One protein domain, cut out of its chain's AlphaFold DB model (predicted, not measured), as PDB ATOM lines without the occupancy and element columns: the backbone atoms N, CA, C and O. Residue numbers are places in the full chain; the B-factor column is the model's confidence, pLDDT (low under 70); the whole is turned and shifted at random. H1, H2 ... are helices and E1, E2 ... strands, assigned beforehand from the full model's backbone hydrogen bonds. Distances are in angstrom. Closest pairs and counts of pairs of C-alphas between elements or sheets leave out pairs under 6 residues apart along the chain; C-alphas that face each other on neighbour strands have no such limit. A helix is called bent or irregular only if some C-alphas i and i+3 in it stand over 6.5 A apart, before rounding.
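This is residues 262 to 401 of the 404 residues of a protein of Clostridium sp. CAG:389 (UniProt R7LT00). A small, strongly twisted sheet of four strands forms one side of the domain, and a loose arc of crossed helices, H2, H3, H5 and H7, runs past it from one end of the longest axis to the other. H3 packs on the sheet beside its strands and H4 covers E2, while H5, H6 and H7 lie apart from the strands, beyond edge strand E3, with which residues 272 to 273 pair. The printed part has 140 residues, with seven named helices and four strands in the order E1 H1 H2 E2 E3 H3 E4 H4 H5 H6 H7; the sheet runs E1 E4 E2 E3 and is mixed, and the class is mixed, helices and strands. The whole is compact, with a radius of gyration of the C-alphas of 14.4 A and spans of 42 by 33 by 25 A.

The sheet holds E1, residues 265 to 267, 6.9 A long from C-alpha 265 at (144.455, 215.041, 209.649); E4, residues 338 to 345, 19.6 A; E2, residues 309 to 314, 15.9 A; and E3, residues 317 to 322, 15.5 A. The helices are H3, residues 324 to 332, 12.0 A; H4, residues 357 to 361; H1, residues 278 to 282; H2, residues 291 to 301, 15.3 A; H5, residues 366 to 376, 15.5 A; H6, residues 385 to 388; and H7, residues 390 to 400, 15.3 A, ending with C-alpha 400 at (144.074, 238.804, 186.962). H5 is irregular: C-alphas 371 and 374 are 7.3 A apart.

E4 is parallel to E2, with N 341 and O 309 at 2.9 A, and antiparallel to E1, with N 340 and O 265 at 2.8 A. E2 and E3 form an antiparallel hairpin, with N 312 and O 319 at 2.9 A. H3 is on the sheet at a height of 5.1 A, over none of its strands; H4 is on it at 7.9 A, over E2. H2 touches H3 at a steep tilt of 58 degrees, the same way, closest at the C-alphas of Val 295 and Ala 329, 4.9 A. H5, the hub, touches H3 at a steep tilt of 43 degrees, the same way, closest at the C-alphas of Tyr 332 and Met 375, 5.0 A. With 3 pairs of C-alphas within 8 A each, H5 only just touches H1, H6 and H7; H1 only just touches H3, also with 3 pairs. H1, H2, H3, H4 and H7 have every O i to N i+4 pair within hydrogen-bond range; H5 has 2 of 7, beside 5 of 8 O i to N i+3 pairs, and H6 is too short for an O i to N i+4 pair.

The C-alphas farthest apart, those of Lys 301 and Gly 401, are 44.2 A apart. The printed part has no cut, and the link from E4 to H4, 11 residues, is long. The mean pLDDT of the printed part is 95.2, and no printed residue is under 70.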
ATOM      1  N   PHE A 262     152.223 211.080 214.499       97.69
ATOM      2  CA  PHE A 262     151.633 211.073 213.165       97.69
ATOM      3  C   PHE A 262     150.697 212.276 212.996       97.69
ATOM      4  O   PHE A 262     150.234 212.878 213.967       97.69
ATOM      5  N   GLY A 263     150.436 212.661 211.748       97.56
ATOM      6  CA  GLY A 263     149.493 213.719 211.420       97.56
ATOM      7  C   GLY A 263     148.069 213.302 211.768       97.56
ATOM      8  O   GLY A 263     147.570 212.302 211.258       97.56
ATOM      9  N   LYS A 264     147.394 214.097 212.600       97.81
ATOM     10  CA  LYS A 264     145.996 213.855 212.981       97.81
ATOM     11  C   LYS A 264     145.029 213.970 211.801       97.81
ATOM     12  O   LYS A 264     144.008 213.291 211.790       97.81
ATOM     13  N   LYS A 265     145.318 214.828 210.817       98.38
ATOM     14  CA  LYS A 265     144.455 215.041 209.649       98.38
ATOM     15  C   LYS A 265     145.145 214.617 208.368       98.38
ATOM     16  O   LYS A 265     146.316 214.925 208.172       98.38
ATOM     17  N   TRP A 266     144.391 213.967 207.492       98.56
ATOM     18  CA  TRP A 266     144.835 213.522 206.179       98.56
ATOM     19  C   TRP A 266     143.830 213.932 205.113       98.56
ATOM     20  O   TRP A 266     142.620 213.861 205.329       98.56
ATOM     21  N   THR A 267     144.331 214.357 203.962       98.19
ATOM     22  CA  THR A 267     143.509 214.729 202.805       98.19
ATOM     23  C   THR A 267     144.226 214.369 201.509       98.19
ATOM     24  O   THR A 267     145.399 213.991 201.526       98.19
ATOM     25  N   SER A 268     143.521 214.450 200.383       97.88
ATOM     26  CA  SER A 268     144.143 214.259 199.073       97.88
ATOM     27  C   SER A 268     145.034 215.448 198.720       97.88
ATOM     28  O   SER A 268     144.641 216.589 198.979       97.88
ATOM     29  N   PRO A 269     146.176 215.227 198.042       97.94
ATOM     30  CA  PRO A 269     146.964 216.317 197.475       97.94
ATOM     31  C   PRO A 269     146.171 217.285 196.590       97.94
ATOM     32  O   PRO A 269     146.532 218.453 196.481       97.94
ATOM     33  N   GLN A 270     145.076 216.811 195.985       97.31
ATOM     34  CA  GLN A 270     144.160 217.604 195.158       97.31
ATOM     35  C   GLN A 270     143.350 218.640 195.959       97.31
ATOM     36  O   GLN A 270     142.774 219.547 195.368       97.31
ATOM     37  N   MET A 271     143.304 218.520 197.291       96.62
ATOM     38  CA  MET A 271     142.608 219.442 198.199       96.62
ATOM     39  C   MET A 271     143.516 220.548 198.756       96.62
ATOM     40  O   MET A 271     143.080 221.310 199.618       96.62
ATOM     41  N   LEU A 272     144.778 220.610 198.322       97.88
ATOM     42  CA  LEU A 272     145.806 221.489 198.874       97.88
ATOM     43  C   LEU A 272     146.379 222.382 197.767       97.88
ATOM     44  O   LEU A 272     147.188 221.940 196.951       97.88
ATOM     45  N   LEU A 273     145.951 223.645 197.740       98.31
ATOM     46  CA  LEU A 273     146.297 224.574 196.667       98.31
ATOM     47  C   LEU A 273     147.714 225.141 196.838       98.31
ATOM     48  O   LEU A 273     148.093 225.530 197.947       98.31
ATOM     49  N   PRO A 274     148.505 225.238 195.756       98.19
ATOM     50  CA  PRO A 274     149.843 225.797 195.811       98.19
ATOM     51  C   PRO A 274     149.803 227.323 195.962       98.19
ATOM     52  O   PRO A 274     149.018 228.011 195.320       98.19
ATOM     53  N   LEU A 275     150.720 227.842 196.778       97.00
ATOM     54  CA  LEU A 275     151.089 229.269 196.852       97.00
ATOM     55  C   LEU A 275     152.548 229.530 196.431       97.00
ATOM     56  O   LEU A 275     153.124 230.562 196.772       97.00
ATOM     57  N   GLN A 276     153.152 228.557 195.752       95.06
ATOM     58  CA  GLN A 276     154.474 228.634 195.132       95.06
ATOM     59  C   GLN A 276     154.325 228.315 193.650       95.06
ATOM     60  O   GLN A 276     153.376 227.634 193.257       95.06
ATOM     61  N   GLU A 277     155.252 228.803 192.836       96.00
ATOM     62  CA  GLU A 277     155.316 228.462 191.420       96.00
ATOM     63  C   GLU A 277     155.852 227.039 191.226       96.00
ATOM     64  O   GLU A 277     156.645 226.536 192.023       96.00
ATOM     65  N   GLU A 278     155.472 226.392 190.121       96.38
ATOM     66  CA  GLU A 278     155.910 225.024 189.793       96.38
ATOM     67  C   GLU A 278     157.435 224.876 189.888       96.38
ATOM     68  O   GLU A 278     157.954 223.926 190.470       96.38
ATOM     69  N   ARG A 279     158.172 225.852 189.351       94.88
ATOM     70  CA  ARG A 279     159.636 225.835 189.350       94.88
ATOM     71  C   ARG A 279     160.226 225.786 190.762       94.88
ATOM     72  O   ARG A 279     161.281 225.185 190.942       94.88
ATOM     73  N   GLU A 280     159.582 226.433 191.728       93.94
ATOM     74  CA  GLU A 280     160.015 226.426 193.127       93.94
ATOM     75  C   GLU A 280     159.738 225.058 193.757       93.94
ATOM     76  O   GLU A 280     160.632 224.482 194.370       93.94
ATOM     77  N   THR A 281     158.558 224.485 193.501       94.75
ATOM     78  CA  THR A 281     158.182 223.129 193.936       94.75
ATOM     79  C   THR A 281     159.117 222.047 193.383       94.75
ATOM     80  O   THR A 281     159.414 221.073 194.077       94.75
ATOM     81  N   LEU A 282     159.579 222.200 192.138       94.31
ATOM     82  CA  LEU A 282     160.513 221.271 191.491       94.31
ATOM     83  C   LEU A 282     161.964 221.435 191.962       94.31
ATOM     84  O   LEU A 282     162.786 220.541 191.745       94.31
ATOM     85  N   GLY A 283     162.280 222.583 192.564       91.00
ATOM     86  CA  GLY A 283     163.606 222.917 193.055       91.00
ATOM     87  C   GLY A 283     164.049 222.071 194.249       91.00
ATOM     88  O   GLY A 283     163.368 221.157 194.713       91.00
ATOM     89  N   GLU A 284     165.243 222.378 194.744       89.38
ATOM     90  CA  GLU A 284     165.755 221.807 195.987       89.38
ATOM     91  C   GLU A 284     165.062 222.487 197.175       89.38
ATOM     92  O   GLU A 284     165.099 223.713 197.303       89.38
ATOM     93  N   GLY A 285     164.400 221.695 198.021       79.94
ATOM     94  CA  GLY A 285     163.775 222.200 199.241       79.94
ATOM     95  C   GLY A 285     164.799 222.464 200.349       79.94
ATOM     96  O   GLY A 285     165.965 222.091 200.246       79.94
ATOM     97  N   GLU A 286     164.353 223.018 201.479       76.06
ATOM     98  CA  GLU A 286     165.223 223.286 202.645       76.06
ATOM     99  C   GLU A 286     165.927 222.034 203.199       76.06
ATOM    100  O   GLU A 286     166.960 222.121 203.859       76.06
ATOM    101  N   SER A 287     165.374 220.853 202.921       78.44
ATOM    102  CA  SER A 287     165.943 219.562 203.305       78.44
ATOM    103  C   SER A 287     167.121 219.112 202.429       78.44
ATOM    104  O   SER A 287     167.739 218.093 202.740       78.44
ATOM    105  N   GLY A 288     167.420 219.832 201.342       84.38
ATOM    106  CA  GLY A 288     168.439 219.475 200.351       84.38
ATOM    107  C   GLY A 288     167.990 218.419 199.332       84.38
ATOM    108  O   GLY A 288     168.787 217.951 198.521       84.38
ATOM    109  N   TYR A 289     166.722 217.999 199.382       86.81
ATOM    110  CA  TYR A 289     166.155 217.067 198.411       86.81
ATOM    111  C   TYR A 289     165.407 217.822 197.318       86.81
ATOM    112  O   TYR A 289     164.623 218.731 197.599       86.81
ATOM    113  N   ASN A 290     165.616 217.406 196.072       90.06
ATOM    114  CA  ASN A 290     164.798 217.842 194.947       90.06
ATOM    115  C   ASN A 290     163.537 216.974 194.801       90.06
ATOM    116  O   ASN A 290     163.415 215.897 195.394       90.06
ATOM    117  N   PHE A 291     162.606 217.432 193.966       93.75
ATOM    118  CA  PHE A 291     161.325 216.768 193.734       93.75
ATOM    119  C   PHE A 291     161.447 215.281 193.362       93.75
ATOM    120  O   PHE A 291     160.744 214.443 193.926       93.75
ATOM    121  N   GLU A 292     162.363 214.920 192.458       94.75
ATOM    122  CA  GLU A 292     162.538 213.532 192.011       94.75
ATOM    123  C   GLU A 292     163.018 212.621 193.149       94.75
ATOM    124  O   GLU A 292     162.535 211.497 193.304       94.75
ATOM    125  N   GLN A 293     163.921 213.114 193.999       94.38
ATOM    126  CA  GLN A 293     164.381 212.374 195.172       94.38
ATOM    127  C   GLN A 293     163.249 212.151 196.182       94.38
ATOM    128  O   GLN A 293     163.128 211.052 196.730       94.38
ATOM    129  N   VAL A 294     162.386 213.153 196.394       94.50
ATOM    130  CA  VAL A 294     161.204 213.015 197.260       94.50
ATOM    131  C   VAL A 294     160.223 211.994 196.674       94.50
ATOM    132  O   VAL A 294     159.776 211.102 197.394       94.50
ATOM    133  N   VAL A 295     159.941 212.055 195.367       96.06
ATOM    134  CA  VAL A 295     159.092 211.076 194.659       96.06
ATOM    135  C   VAL A 295     159.622 209.656 194.842       96.06
ATOM    136  O   VAL A 295     158.859 208.758 195.199       96.06
ATOM    137  N   ASN A 296     160.917 209.439 194.603       95.88
ATOM    138  CA  ASN A 296     161.527 208.116 194.722       95.88
ATOM    139  C   ASN A 296     161.460 207.606 196.164       95.88
ATOM    140  O   ASN A 296     161.058 206.466 196.386       95.88
ATOM    141  N   SER A 297     161.720 208.471 197.149       94.50
ATOM    142  CA  SER A 297     161.564 208.109 198.560       94.50
ATOM    143  C   SER A 297     160.128 207.700 198.900       94.50
ATOM    144  O   SER A 297     159.941 206.711 199.605       94.50
ATOM    145  N   ILE A 298     159.111 208.416 198.405       94.69
ATOM    146  CA  ILE A 298     157.699 208.079 198.661       94.69
ATOM    147  C   ILE A 298     157.313 206.756 197.988       94.69
ATOM    148  O   ILE A 298     156.584 205.959 198.578       94.69
ATOM    149  N   LYS A 299     157.805 206.490 196.773       94.56
ATOM    150  CA  LYS A 299     157.558 205.218 196.074       94.56
ATOM    151  C   LYS A 299     158.179 204.029 196.801       94.56
ATOM    152  O   LYS A 299     157.552 202.979 196.879       94.56
ATOM    153  N   GLU A 300     159.394 204.192 197.318       93.69
ATOM    154  CA  GLU A 300     160.135 203.119 197.985       93.69
ATOM    155  C   GLU A 300     159.664 202.867 199.418       93.69
ATOM    156  O   GLU A 300     159.574 201.717 199.842       93.69
ATOM    157  N   LYS A 301     159.402 203.935 200.178       90.31
ATOM    158  CA  LYS A 301     159.213 203.867 201.636       90.31
ATOM    159  C   LYS A 301     157.818 204.271 202.098       90.31
ATOM    160  O   LYS A 301     157.523 204.162 203.280       90.31
ATOM    161  N   GLY A 302     156.967 204.747 201.192       88.38
ATOM    162  CA  GLY A 302     155.716 205.398 201.557       88.38
ATOM    163  C   GLY A 302     155.921 206.827 202.063       88.38
ATOM    164  O   GLY A 302     157.031 207.362 202.105       88.38
ATOM    165  N   TYR A 303     154.811 207.471 202.413       86.44
ATOM    166  CA  TYR A 303     154.822 208.805 203.003       86.44
ATOM    167  C   TYR A 303     155.029 208.696 204.516       86.44
ATOM    168  O   TYR A 303     154.397 207.859 205.148       86.44
ATOM    169  N   LEU A 304     155.864 209.557 205.106       90.94
ATOM    170  CA  LEU A 304     156.093 209.583 206.555       90.94
ATOM    171  C   LEU A 304     154.904 210.225 207.295       90.94
ATOM    172  O   LEU A 304     154.712 211.436 207.150       90.94
ATOM    173  N   PRO A 305     154.153 209.490 208.139       94.12
ATOM    174  CA  PRO A 305     152.955 210.013 208.804       94.12
ATOM    175  C   PRO A 305     153.189 211.254 209.668       94.12
ATOM    176  O   PRO A 305     152.308 212.101 209.778       94.12
ATOM    177  N   SER A 306     154.381 211.398 210.253       94.25
ATOM    178  CA  SER A 306     154.765 212.536 211.102       94.25
ATOM    179  C   SER A 306     155.110 213.816 210.335       94.25
ATOM    180  O   SER A 306     155.207 214.889 210.930       94.25
ATOM    181  N   ARG A 307     155.319 213.737 209.018       93.56
ATOM    182  CA  ARG A 307     155.742 214.872 208.190       93.56
ATOM    183  C   ARG A 307     154.532 215.572 207.591       93.56
ATOM    184  O   ARG A 307     154.290 215.460 206.397       93.56
ATOM    185  N   VAL A 308     153.807 216.325 208.413       96.69
ATOM    186  CA  VAL A 308     152.615 217.076 207.985       96.69
ATOM    187  C   VAL A 308     152.945 218.170 206.964       96.69
ATOM    188  O   VAL A 308     154.032 218.750 206.993       96.69
ATOM    189  N   ILE A 309     152.009 218.436 206.060       98.00
ATOM    190  CA  ILE A 309     151.965 219.644 205.231       98.00
ATOM    191  C   ILE A 309     151.333 220.761 206.063       98.00
ATOM    192  O   ILE A 309     150.239 220.588 206.607       98.00
ATOM    193  N   GLU A 310     151.997 221.907 206.156       98.06
ATOM    194  CA  GLU A 310     151.442 223.074 206.830       98.06
ATOM    195  C   GLU A 310     150.605 223.882 205.842       98.06
ATOM    196  O   GLU A 310     151.087 224.330 204.797       98.06
ATOM    197  N   ALA A 311     149.332 224.073 206.170       98.50
ATOM    198  CA  ALA A 311     148.386 224.789 205.333       98.50
ATOM    199  C   ALA A 311     147.634 225.857 206.128       98.50
ATOM    200  O   ALA A 311     147.479 225.777 207.345       98.50
ATOM    201  N   ILE A 312     147.126 226.854 205.420       98.62
ATOM    202  CA  ILE A 312     146.089 227.762 205.915       98.62
ATOM    203  C   ILE A 312     144.743 227.345 205.336       98.62
ATOM    204  O   ILE A 312     144.694 226.759 204.255       98.62
ATOM    205  N   ASN A 313     143.657 227.653 206.038       98.19
ATOM    206  CA  ASN A 313     142.300 227.412 205.553       98.19
ATOM    207  C   ASN A 313     141.553 228.743 205.447       98.19
ATOM    208  O   ASN A 313     141.488 229.479 206.424       98.19
ATOM    209  N   VAL A 314     141.029 229.072 204.270       97.75
ATOM    210  CA  VAL A 314     140.272 230.309 204.033       97.75
ATOM    211  C   VAL A 314     139.038 229.952 203.229       97.75
ATOM    212  O   VAL A 314     139.173 229.366 202.155       97.75
ATOM    213  N   ASP A 315     137.862 230.304 203.747       94.00
ATOM    214  CA  ASP A 315     136.570 230.004 203.117       94.00
ATOM    215  C   ASP A 315     136.453 228.506 202.726       94.00
ATOM    216  O   ASP A 315     136.112 228.161 201.598       94.00
ATOM    217  N   ASP A 316     136.820 227.609 203.655       91.62
ATOM    218  CA  ASP A 316     136.859 226.143 203.491       91.62
ATOM    219  C   ASP A 316     137.848 225.596 202.432       91.62
ATOM    220  O   ASP A 316     137.900 224.384 202.196       91.62
ATOM    221  N   VAL A 317     138.714 226.438 201.856       95.38
ATOM    222  CA  VAL A 317     139.786 226.028 200.932       95.38
ATOM    223  C   VAL A 317     141.136 226.000 201.645       95.38
ATOM    224  O   VAL A 317     141.499 226.940 202.352       95.38
ATOM    225  N   ASN A 318     141.910 224.931 201.440       97.94
ATOM    226  CA  ASN A 318     143.241 224.792 202.026       97.94
ATOM    227  C   ASN A 318     144.332 225.238 201.045       97.94
ATOM    228  O   ASN A 318     144.378 224.762 199.910       97.94
ATOM    229  N   TYR A 319     145.255 226.077 201.513       98.56
ATOM    230  CA  TYR A 319     146.406 226.551 200.744       98.56
ATOM    231  C   TYR A 319     147.702 226.179 201.455       98.56
ATOM    232  O   TYR A 319     147.836 226.389 202.661       98.56
ATOM    233  N   ILE A 320     148.663 225.643 200.712       98.50
ATOM    234  CA  ILE A 320     149.931 225.167 201.259       98.50
ATOM    235  C   ILE A 320     150.824 226.363 201.608       98.50
ATOM    236  O   ILE A 320     151.111 227.209 200.757       98.50
ATOM    237  N   ILE A 321     151.297 226.399 202.853       97.31
ATOM    238  CA  ILE A 321     152.342 227.319 203.317       97.31
ATOM    239  C   ILE A 321     153.704 226.639 203.249       97.31
ATOM    240  O   ILE A 321     154.636 227.209 202.686       97.31
ATOM    241  N   GLU A 322     153.794 225.407 203.749       95.00
ATOM    242  CA  GLU A 322     154.992 224.579 203.669       95.00
ATOM    243  C   GLU A 322     154.602 223.141 203.319       95.00
ATOM    244  O   GLU A 322     153.604 222.603 203.801       95.00
ATOM    245  N   GLY A 323     155.392 222.513 202.450       95.19
ATOM    246  CA  GLY A 323     155.185 221.124 202.056       95.19
ATOM    247  C   GLY A 323     154.773 220.919 200.600       95.19
ATOM    248  O   GLY A 323     154.428 219.789 200.261       95.19
ATOM    249  N   HIS A 324     154.878 221.926 199.720       96.38
ATOM    250  CA  HIS A 324     154.541 221.816 198.287       96.38
ATOM    251  C   HIS A 324     155.240 220.628 197.622       96.38
ATOM    252  O   HIS A 324     154.570 219.745 197.087       96.38
ATOM    253  N   HIS A 325     156.567 220.527 197.765       93.75
ATOM    254  CA  HIS A 325     157.370 219.381 197.315       93.75
ATOM    255  C   HIS A 325     156.765 218.023 197.697       93.75
ATOM    256  O   HIS A 325     156.543 217.180 196.837       93.75
ATOM    257  N   ARG A 326     156.432 217.824 198.976       95.12
ATOM    258  CA  ARG A 326     155.882 216.583 199.528       95.12
ATOM    259  C   ARG A 326     154.459 216.324 199.048       95.12
ATOM    260  O   ARG A 326     154.143 215.177 198.748       95.12
ATOM    261  N   ASN A 327     153.626 217.361 198.958       97.31
ATOM    262  CA  ASN A 327     152.256 217.261 198.462       97.31
ATOM    263  C   ASN A 327     152.225 216.731 197.025       97.31
ATOM    264  O   ASN A 327     151.640 215.686 196.734       97.31
ATOM    265  N   PHE A 328     152.911 217.437 196.128       97.62
ATOM    266  CA  PHE A 328     152.874 217.122 194.707       97.62
ATOM    267  C   PHE A 328     153.717 215.893 194.367       97.62
ATOM    268  O   PHE A 328     153.332 215.128 193.485       97.62
ATOM    269  N   ALA A 329     154.800 215.620 195.107       96.56
ATOM    270  CA  ALA A 329     155.546 214.372 194.961       96.56
ATOM    271  C   ALA A 329     154.713 213.154 195.378       96.56
ATOM    272  O   ALA A 329     154.807 212.114 194.728       96.56
ATOM    273  N   ALA A 330     153.877 213.267 196.420       96.88
ATOM    274  CA  ALA A 330     152.973 212.192 196.823       96.88
ATOM    275  C   ALA A 330     151.971 211.864 195.709       96.88
ATOM    276  O   ALA A 330     151.879 210.706 195.297       96.88
ATOM    277  N   ALA A 331     151.309 212.882 195.151       97.38
ATOM    278  CA  ALA A 331     150.415 212.703 194.009       97.38
ATOM    279  C   ALA A 331     151.146 212.111 192.796       97.38
ATOM    280  O   ALA A 331     150.694 211.137 192.198       97.38
ATOM    281  N   TYR A 332     152.332 212.625 192.472       97.06
ATOM    282  CA  TYR A 332     153.128 212.121 191.358       97.06
ATOM    283  C   TYR A 332     153.598 210.669 191.561       97.06
ATOM    284  O   TYR A 332     153.748 209.906 190.603       97.06
ATOM    285  N   ALA A 333     153.802 210.260 192.814       96.50
ATOM    286  CA  ALA A 333     154.081 208.884 193.210       96.50
ATOM    287  C   ALA A 333     152.834 207.976 193.220       96.50
ATOM    288  O   ALA A 333     152.967 206.783 193.486       96.50
ATOM    289  N   GLY A 334     151.648 208.509 192.912       95.56
ATOM    290  CA  GLY A 334     150.387 207.769 192.885       95.56
ATOM    291  C   GLY A 334     149.695 207.652 194.245       95.56
ATOM    292  O   GLY A 334     148.778 206.849 194.378       95.56
ATOM    293  N   LYS A 335     150.129 208.413 195.259       96.00
ATOM    294  CA  LYS A 335     149.489 208.448 196.580       96.00
ATOM    295  C   LYS A 335     148.347 209.455 196.590       96.00
ATOM    296  O   LYS A 335     148.511 210.597 196.169       96.00
ATOM    297  N   THR A 336     147.206 209.038 197.124       97.19
ATOM    298  CA  THR A 336     145.978 209.850 197.177       97.19
ATOM    299  C   THR A 336     145.706 210.470 198.547       97.19
ATOM    300  O   THR A 336     144.656 211.075 198.745       97.19
ATOM    301  N   LEU A 337     146.638 210.333 199.496       97.88
ATOM    302  CA  LEU A 337     146.538 210.888 200.843       97.88
ATOM    303  C   LEU A 337     147.888 211.407 201.344       97.88
ATOM    304  O   LEU A 337     148.924 210.770 201.149       97.88
ATOM    305  N   VAL A 338     147.840 212.540 202.039       98.12
ATOM    306  CA  VAL A 338     148.961 213.175 202.739       98.12
ATOM    307  C   VAL A 338     148.493 213.745 204.086       98.12
ATOM    308  O   VAL A 338     147.351 214.209 204.183       98.12
ATOM    309  N   PRO A 339     149.337 213.722 205.133       98.19
ATOM    310  CA  PRO A 339     149.030 214.338 206.409       98.19
ATOM    311  C   PRO A 339     149.166 215.857 206.305       98.19
ATOM    312  O   PRO A 339     150.079 216.368 205.654       98.19
ATOM    313  N   TYR A 340     148.299 216.592 206.991       98.31
ATOM    314  CA  TYR A 340     148.328 218.051 207.000       98.31
ATOM    315  C   TYR A 340     147.890 218.636 208.344       98.31
ATOM    316  O   TYR A 340     147.241 217.979 209.162       98.31
ATOM    317  N   SER A 341     148.232 219.902 208.561       97.88
ATOM    318  CA  SER A 341     147.776 220.705 209.693       97.88
ATOM    319  C   SER A 341     147.391 222.105 209.239       97.88
ATOM    320  O   SER A 341     148.057 222.687 208.384       97.88
ATOM    321  N   ILE A 342     146.338 222.657 209.843       98.12
ATOM    322  CA  ILE A 342     145.932 224.046 209.616       98.12
ATOM    323  C   ILE A 342     146.602 224.939 210.656       98.12
ATOM    324  O   ILE A 342     146.334 224.776 211.845       98.12
ATOM    325  N   ILE A 343     147.457 225.858 210.207       98.19
ATOM    326  CA  ILE A 343     148.243 226.740 211.083       98.19
ATOM    327  C   ILE A 343     147.591 228.109 211.312       98.19
ATOM    328  O   ILE A 343     147.948 228.791 212.269       98.19
ATOM    329  N   ALA A 344     146.650 228.509 210.453       98.38
ATOM    330  CA  ALA A 344     145.809 229.693 210.630       98.38
ATOM    331  C   ALA A 344     144.550 229.589 209.753       98.38
ATOM    332  O   ALA A 344     144.584 228.949 208.691       98.38
ATOM    333  N   LYS A 345     143.453 230.212 210.188       98.38
ATOM    334  CA  LYS A 345     142.172 230.241 209.473       98.38
ATOM    335  C   LYS A 345     141.710 231.651 209.147       98.38
ATOM    336  O   LYS A 345     141.799 232.534 209.990       98.38
ATOM    337  N   ASP A 346     141.148 231.839 207.958       98.19
ATOM    338  CA  ASP A 346     140.475 233.073 207.552       98.19
ATOM    339  C   ASP A 346     141.321 234.327 207.839       98.19
ATOM    340  O   ASP A 346     142.361 234.536 207.223       98.19
ATOM    341  N   ASP A 347     140.902 235.167 208.780       98.12
ATOM    342  CA  ASP A 347     141.560 236.433 209.105       98.12
ATOM    343  C   ASP A 347     142.586 236.309 210.250       98.12
ATOM    344  O   ASP A 347     143.129 237.310 210.717       98.12
ATOM    345  N   GLU A 348     142.884 235.087 210.703       98.38
ATOM    346  CA  GLU A 348     143.921 234.816 211.697       98.38
ATOM    347  C   GLU A 348     145.327 235.098 211.147       98.38
ATOM    348  O   GLU A 348     145.645 234.844 209.980       98.38
ATOM    349  N   GLN A 349     146.199 235.593 212.027       98.06
ATOM    350  CA  GLN A 349     147.614 235.790 211.737       98.06
ATOM    351  C   GLN A 349     148.310 234.438 211.551       98.06
ATOM    352  O   GLN A 349     148.207 233.568 212.418       98.06
ATOM    353  N   ILE A 350     149.081 234.279 210.474       97.88
ATOM    354  CA  ILE A 350     149.877 233.063 210.284       97.88
ATOM    355  C   ILE A 350     151.090 233.099 211.234       97.88
ATOM    356  O   ILE A 350     151.840 234.084 211.224       97.88
ATOM    357  N   PRO A 351     151.335 232.048 212.039       96.38
ATOM    358  CA  PRO A 351     152.485 231.995 212.937       96.38
ATOM    359  C   PRO A 351     153.808 232.219 212.195       96.38
ATOM    360  O   PRO A 351     154.098 231.522 211.234       96.38
ATOM    361  N   ASN A 352     154.630 233.160 212.667       93.88
ATOM    362  CA  ASN A 352     155.923 233.551 212.075       93.88
ATOM    363  C   ASN A 352     155.868 234.294 210.724       93.88
ATOM    364  O   ASN A 352     156.922 234.601 210.169       93.88
ATOM    365  N   TYR A 353     154.686 234.654 210.218       93.44
ATOM    366  CA  TYR A 353     154.542 235.491 209.022       93.44
ATOM    367  C   TYR A 353     153.888 236.828 209.373       93.44
ATOM    368  O   TYR A 353     153.161 236.950 210.357       93.44
ATOM    369  N   SER A 354     154.123 237.849 208.545       94.19
ATOM    370  CA  SER A 354     153.488 239.165 208.688       94.19
ATOM    371  C   SER A 354     152.043 239.207 208.196       94.19
ATOM    372  O   SER A 354     151.326 240.136 208.547       94.19
ATOM    373  N   ASN A 355     151.610 238.221 207.411       96.62
ATOM    374  CA  ASN A 355     150.293 238.198 206.784       96.62
ATOM    375  C   ASN A 355     149.262 237.377 207.560       96.62
ATOM    376  O   ASN A 355     149.606 236.408 208.245       96.62
ATOM    377  N   THR A 356     147.988 237.720 207.376       98.31
ATOM    378  CA  THR A 356     146.873 236.835 207.743       98.31
ATOM    379  C   THR A 356     146.721 235.690 206.739       98.31
ATOM    380  O   THR A 356     147.247 235.750 205.619       98.31
ATOM    381  N   ALA A 357     145.981 234.641 207.109       98.31
ATOM    382  CA  ALA A 357     145.643 233.559 206.186       98.31
ATOM    383  C   ALA A 357     144.947 234.094 204.925       98.31
ATOM    384  O   ALA A 357     145.368 233.772 203.817       98.31
ATOM    385  N   ARG A 358     143.961 234.986 205.056       98.00
ATOM    386  CA  ARG A 358     143.236 235.570 203.921       98.00
ATOM    387  C   ARG A 358     144.137 236.400 203.015       98.00
ATOM    388  O   ARG A 358     144.051 236.272 201.797       98.00
ATOM    389  N   GLU A 359     145.026 237.218 203.577       97.56
ATOM    390  CA  GLU A 359     146.012 237.971 202.788       97.56
ATOM    391  C   GLU A 359     146.923 237.044 201.981       97.56
ATOM    392  O   GLU A 359     147.185 237.301 200.805       97.56
ATOM    393  N   ARG A 360     147.374 235.947 202.597       97.19
ATOM    394  CA  ARG A 360     148.248 234.971 201.949       97.19
ATOM    395  C   ARG A 360     147.505 234.130 200.907       97.19
ATOM    396  O   ARG A 360     148.024 233.950 199.816       97.19
ATOM    397  N   ALA A 361     146.284 233.679 201.184       97.44
ATOM    398  CA  ALA A 361     145.442 232.976 200.214       97.44
ATOM    399  C   ALA A 361     145.120 233.859 198.999       97.44
ATOM    400  O   ALA A 361     145.147 233.391 197.864       97.44
ATOM    401  N   ASN A 362     144.912 235.163 199.209       96.00
ATOM    402  CA  ASN A 362     144.708 236.123 198.127       96.00
ATOM    403  C   ASN A 362     145.930 236.282 197.208       96.00
ATOM    404  O   ASN A 362     145.788 236.923 196.169       96.00
ATOM    405  N   SER A 363     147.111 235.738 197.532       95.12
ATOM    406  CA  SER A 363     148.270 235.753 196.628       95.12
ATOM    407  C   SER A 363     148.265 234.625 195.596       95.12
ATOM    408  O   SER A 363     149.156 234.618 194.752       95.12
ATOM    409  N   VAL A 364     147.308 233.691 195.660       97.00
ATOM    410  CA  VAL A 364     147.179 232.618 194.668       97.00
ATOM    411  C   VAL A 364     147.013 233.194 193.255       97.00
ATOM    412  O   VAL A 364     146.365 234.236 193.076       97.00
ATOM    413  N   SER A 365     147.612 232.528 192.266       97.00
ATOM    414  CA  SER A 365     147.545 232.896 190.847       97.00
ATOM    415  C   SER A 365     147.162 231.711 189.961       97.00
ATOM    416  O   SER A 365     147.354 230.551 190.339       97.00
ATOM    417  N   LEU A 366     146.660 231.978 188.753       96.62
ATOM    418  CA  LEU A 366     146.346 230.907 187.798       96.62
ATOM    419  C   LEU A 366     147.596 230.142 187.368       96.62
ATOM    420  O   LEU A 366     147.532 228.928 187.181       96.62
ATOM    421  N   ASN A 367     148.737 230.826 187.249       96.00
ATOM    422  CA  ASN A 367     150.003 230.192 186.886       96.00
ATOM    423  C   ASN A 367     150.432 229.147 187.926       96.00
ATOM    424  O   ASN A 367     150.838 228.045 187.556       96.00
ATOM    425  N   GLN A 368     150.258 229.454 189.216       97.69
ATOM    426  CA  GLN A 368     150.512 228.502 190.297       97.69
ATOM    427  C   GLN A 368     149.596 227.287 190.183       97.69
ATOM    428  O   GLN A 368     150.068 226.161 190.293       97.69
ATOM    429  N   LEU A 369     148.301 227.488 189.932       97.50
ATOM    430  CA  LEU A 369     147.357 226.378 189.796       97.50
ATOM    431  C   LEU A 369     147.710 225.493 188.593       97.50
ATOM    432  O   LEU A 369     148.013 224.312 188.763       97.50
ATOM    433  N   TYR A 370     147.748 226.075 187.394       95.69
ATOM    434  CA  TYR A 370     148.018 225.354 186.151       95.69
ATOM    435  C   TYR A 370     149.371 224.644 186.148       95.69
ATOM    436  O   TYR A 370     149.457 223.494 185.716       95.69
ATOM    437  N   GLY A 371     150.419 225.288 186.670       96.88
ATOM    438  CA  GLY A 371     151.762 224.713 186.721       96.88
ATOM    439  C   GLY A 371     151.847 223.411 187.527       96.88
ATOM    440  O   GLY A 371     152.749 222.612 187.300       96.88
ATOM    441  N   HIS A 372     150.895 223.151 188.432       98.06
ATOM    442  CA  HIS A 372     150.902 221.957 189.281       98.06
ATOM    443  C   HIS A 372     149.952 220.839 188.831       98.06
ATOM    444  O   HIS A 372     150.044 219.723 189.351       98.06
ATOM    445  N   GLU A 373     149.049 221.087 187.875       97.94
ATOM    446  CA  GLU A 373     148.008 220.118 187.497       97.94
ATOM    447  C   GLU A 373     148.591 218.790 186.999       97.94
ATOM    448  O   GLU A 373     148.115 217.727 187.395       97.94
ATOM    449  N   TRP A 374     149.669 218.820 186.212       97.44
ATOM    450  CA  TRP A 374     150.270 217.609 185.636       97.44
ATOM    451  C   TRP A 374     150.795 216.619 186.692       97.44
ATOM    452  O   TRP A 374     150.863 215.413 186.432       97.44
ATOM    453  N   MET A 375     151.152 217.107 187.888       97.56
ATOM    454  CA  MET A 375     151.576 216.265 189.011       97.56
ATOM    455  C   MET A 375     150.380 215.553 189.647       97.56
ATOM    456  O   MET A 375     150.451 214.359 189.937       97.56
ATOM    457  N   LEU A 376     149.260 216.264 189.795       97.94
ATOM    458  CA  LEU A 376     147.997 215.722 190.301       97.94
ATOM    459  C   LEU A 376     147.330 214.781 189.286       97.94
ATOM    460  O   LEU A 376     146.724 213.780 189.663       97.94
ATOM    461  N   GLN A 377     147.541 215.017 187.991       97.50
ATOM    462  CA  GLN A 377     147.022 214.174 186.914       97.50
ATOM    463  C   GLN A 377     147.604 212.752 186.881       97.50
ATOM    464  O   GLN A 377     147.147 211.904 186.113       97.50
ATOM    465  N   LYS A 378     148.597 212.450 187.730       95.25
ATOM    466  CA  LYS A 378     149.078 211.080 187.949       95.25
ATOM    467  C   LYS A 378     148.144 210.221 188.791       95.25
ATOM    468  O   LYS A 378     148.125 209.013 188.568       95.25
ATOM    469  N   VAL A 379     147.387 210.816 189.712       94.25
ATOM    470  CA  VAL A 379     146.354 210.098 190.481       94.25
ATOM    471  C   VAL A 379     144.984 210.190 189.819       94.25
ATOM    472  O   VAL A 379     144.220 209.230 189.865       94.25
ATOM    473  N   ASP A 380     144.699 211.307 189.155       94.50
ATOM    474  CA  ASP A 380     143.437 211.553 188.461       94.50
ATOM    475  C   ASP A 380     143.702 212.299 187.156       94.50
ATOM    476  O   ASP A 380     143.835 213.521 187.137       94.50
ATOM    477  N   SER A 381     143.752 211.570 186.041       95.75
ATOM    478  CA  SER A 381     144.077 212.134 184.728       95.75
ATOM    479  C   SER A 381     143.124 213.231 184.246       95.75
ATOM    480  O   SER A 381     143.473 213.943 183.309       95.75
ATOM    481  N   SER A 382     141.928 213.346 184.834       94.75
ATOM    482  CA  SER A 382     140.963 214.406 184.520       94.75
ATOM    483  C   SER A 382     141.102 215.646 185.401       94.75
ATOM    484  O   SER A 382     140.399 216.625 185.178       94.75
ATOM    485  N   PHE A 383     141.996 215.638 186.391       96.25
ATOM    486  CA  PHE A 383     142.075 216.728 187.349       96.25
ATOM    487  C   PHE A 383     142.466 218.061 186.697       96.25
ATOM    488  O   PHE A 383     143.516 218.181 186.062       96.25
ATOM    489  N   THR A 384     141.648 219.077 186.966       96.88
ATOM    490  CA  THR A 384     141.979 220.495 186.795       96.88
ATOM    491  C   THR A 384     141.485 221.284 188.006       96.88
ATOM    492  O   THR A 384     140.458 220.938 188.607       96.88
ATOM    493  N   TYR A 385     142.170 222.369 188.370       96.00
ATOM    494  CA  TYR A 385     141.682 223.265 189.422       96.00
ATOM    495  C   TYR A 385     140.399 223.981 188.997       96.00
ATOM    496  O   TYR A 385     139.537 224.226 189.836       96.00
ATOM    497  N   LYS A 386     140.233 224.256 187.698       95.50
ATOM    498  CA  LYS A 386     139.032 224.900 187.151       95.50
ATOM    499  C   LYS A 386     137.761 224.090 187.394       95.50
ATOM    500  O   LYS A 386     136.738 224.655 187.761       95.50
ATOM    501  N   GLU A 387     137.812 222.772 187.215       92.81
ATOM    502  CA  GLU A 387     136.643 221.910 187.429       92.81
ATOM    503  C   GLU A 387     136.391 221.594 188.907       92.81
ATOM    504  O   GLU A 387     135.239 221.421 189.313       92.81
ATOM    505  N   ASN A 388     137.454 221.506 189.712       91.25
ATOM    506  CA  ASN A 388     137.351 221.116 191.120       91.25
ATOM    507  C   ASN A 388     137.126 222.301 192.071       91.25
ATOM    508  O   ASN A 388     136.545 222.107 193.134       91.25
ATOM    509  N   PHE A 389     137.521 223.515 191.677       92.94
ATOM    510  CA  PHE A 389     137.365 224.749 192.453       92.94
ATOM    511  C   PHE A 389     136.831 225.906 191.583       92.94
ATOM    512  O   PHE A 389     137.461 226.962 191.529       92.94
ATOM    513  N   PRO A 390     135.684 225.746 190.893       92.69
ATOM    514  CA  PRO A 390     135.235 226.678 189.856       92.69
ATOM    515  C   PRO A 390     135.029 228.113 190.357       92.69
ATOM    516  O   PRO A 390     135.454 229.054 189.694       92.69
ATOM    517  N   GLU A 391     134.441 228.291 191.544       92.50
ATOM    518  CA  GLU A 391     134.175 229.622 192.112       92.50
ATOM    519  C   GLU A 391     135.469 230.362 192.479       92.50
ATOM    520  O   GLU A 391     135.626 231.554 192.207       92.50
ATOM    521  N   LEU A 392     136.434 229.647 193.066       94.00
ATOM    522  CA  LEU A 392     137.755 230.203 193.346       94.00
ATOM    523  C   LEU A 392     138.488 230.532 192.045       94.00
ATOM    524  O   LEU A 392     139.117 231.580 191.941       94.00
ATOM    525  N   TYR A 393     138.398 229.641 191.063       94.44
ATOM    526  CA  TYR A 393     139.039 229.798 189.770       94.44
ATOM    527  C   TYR A 393     138.568 231.074 189.056       94.44
ATOM    528  O   TYR A 393     139.388 231.903 188.665       94.44
ATOM    529  N   GLU A 394     137.250 231.278 188.982       94.31
ATOM    530  CA  GLU A 394     136.621 232.482 188.426       94.31
ATOM    531  C   GLU A 394     137.042 233.749 189.188       94.31
ATOM    532  O   GLU A 394     137.343 234.785 188.590       94.31
ATOM    533  N   LYS A 395     137.137 233.680 190.523       94.12
ATOM    534  CA  LYS A 395     137.620 234.799 191.346       94.12
ATOM    535  C   LYS A 395     139.058 235.200 190.995       94.12
ATOM    536  O   LYS A 395     139.366 236.393 191.009       94.12
ATOM    537  N   ILE A 396     139.930 234.238 190.690       95.12
ATOM    538  CA  ILE A 396     141.320 234.510 190.296       95.12
ATOM    539  C   ILE A 396     141.377 235.041 188.852       95.12
ATOM    540  O   ILE A 396     142.048 236.048 188.639       95.12
ATOM    541  N   GLU A 397     140.630 234.460 187.899       93.44
ATOM    542  CA  GLU A 397     140.513 234.969 186.511       93.44
ATOM    543  C   GLU A 397     140.102 236.456 186.502       93.44
ATOM    544  O   GLU A 397     140.780 237.297 185.903       93.44
ATOM    545  N   ASN A 398     139.059 236.803 187.265       92.00
ATOM    546  CA  ASN A 398     138.576 238.178 187.406       92.00
ATOM    547  C   ASN A 398     139.621 239.113 188.037       92.00
ATOM    548  O   ASN A 398     139.767 240.263 187.626       92.00
ATOM    549  N   LYS A 399     140.364 238.632 189.042       91.81
ATOM    550  CA  LYS A 399     141.430 239.398 189.707       91.81
ATOM    551  C   LYS A 399     142.618 239.659 188.773       91.81
ATOM    552  O   LYS A 399     143.227 240.724 188.857       91.81
ATOM    553  N   GLU A 400     142.962 238.702 187.917       91.31
ATOM    554  CA  GLU A 400     144.074 238.804 186.962       91.31
ATOM    555  C   GLU A 400     143.705 239.574 185.683       91.31
ATOM    556  O   GLU A 400     144.583 239.882 184.878       91.31
ATOM    557  N   GLY A 401     142.431 239.950 185.513       80.06
ATOM    558  CA  GLY A 401     141.956 240.699 184.347       80.06
ATOM    559  C   GLY A 401     141.856 239.849 183.080       80.06
ATOM    560  O   GLY A 401     141.953 240.385 181.976       80.06
TER     561      GLY A 401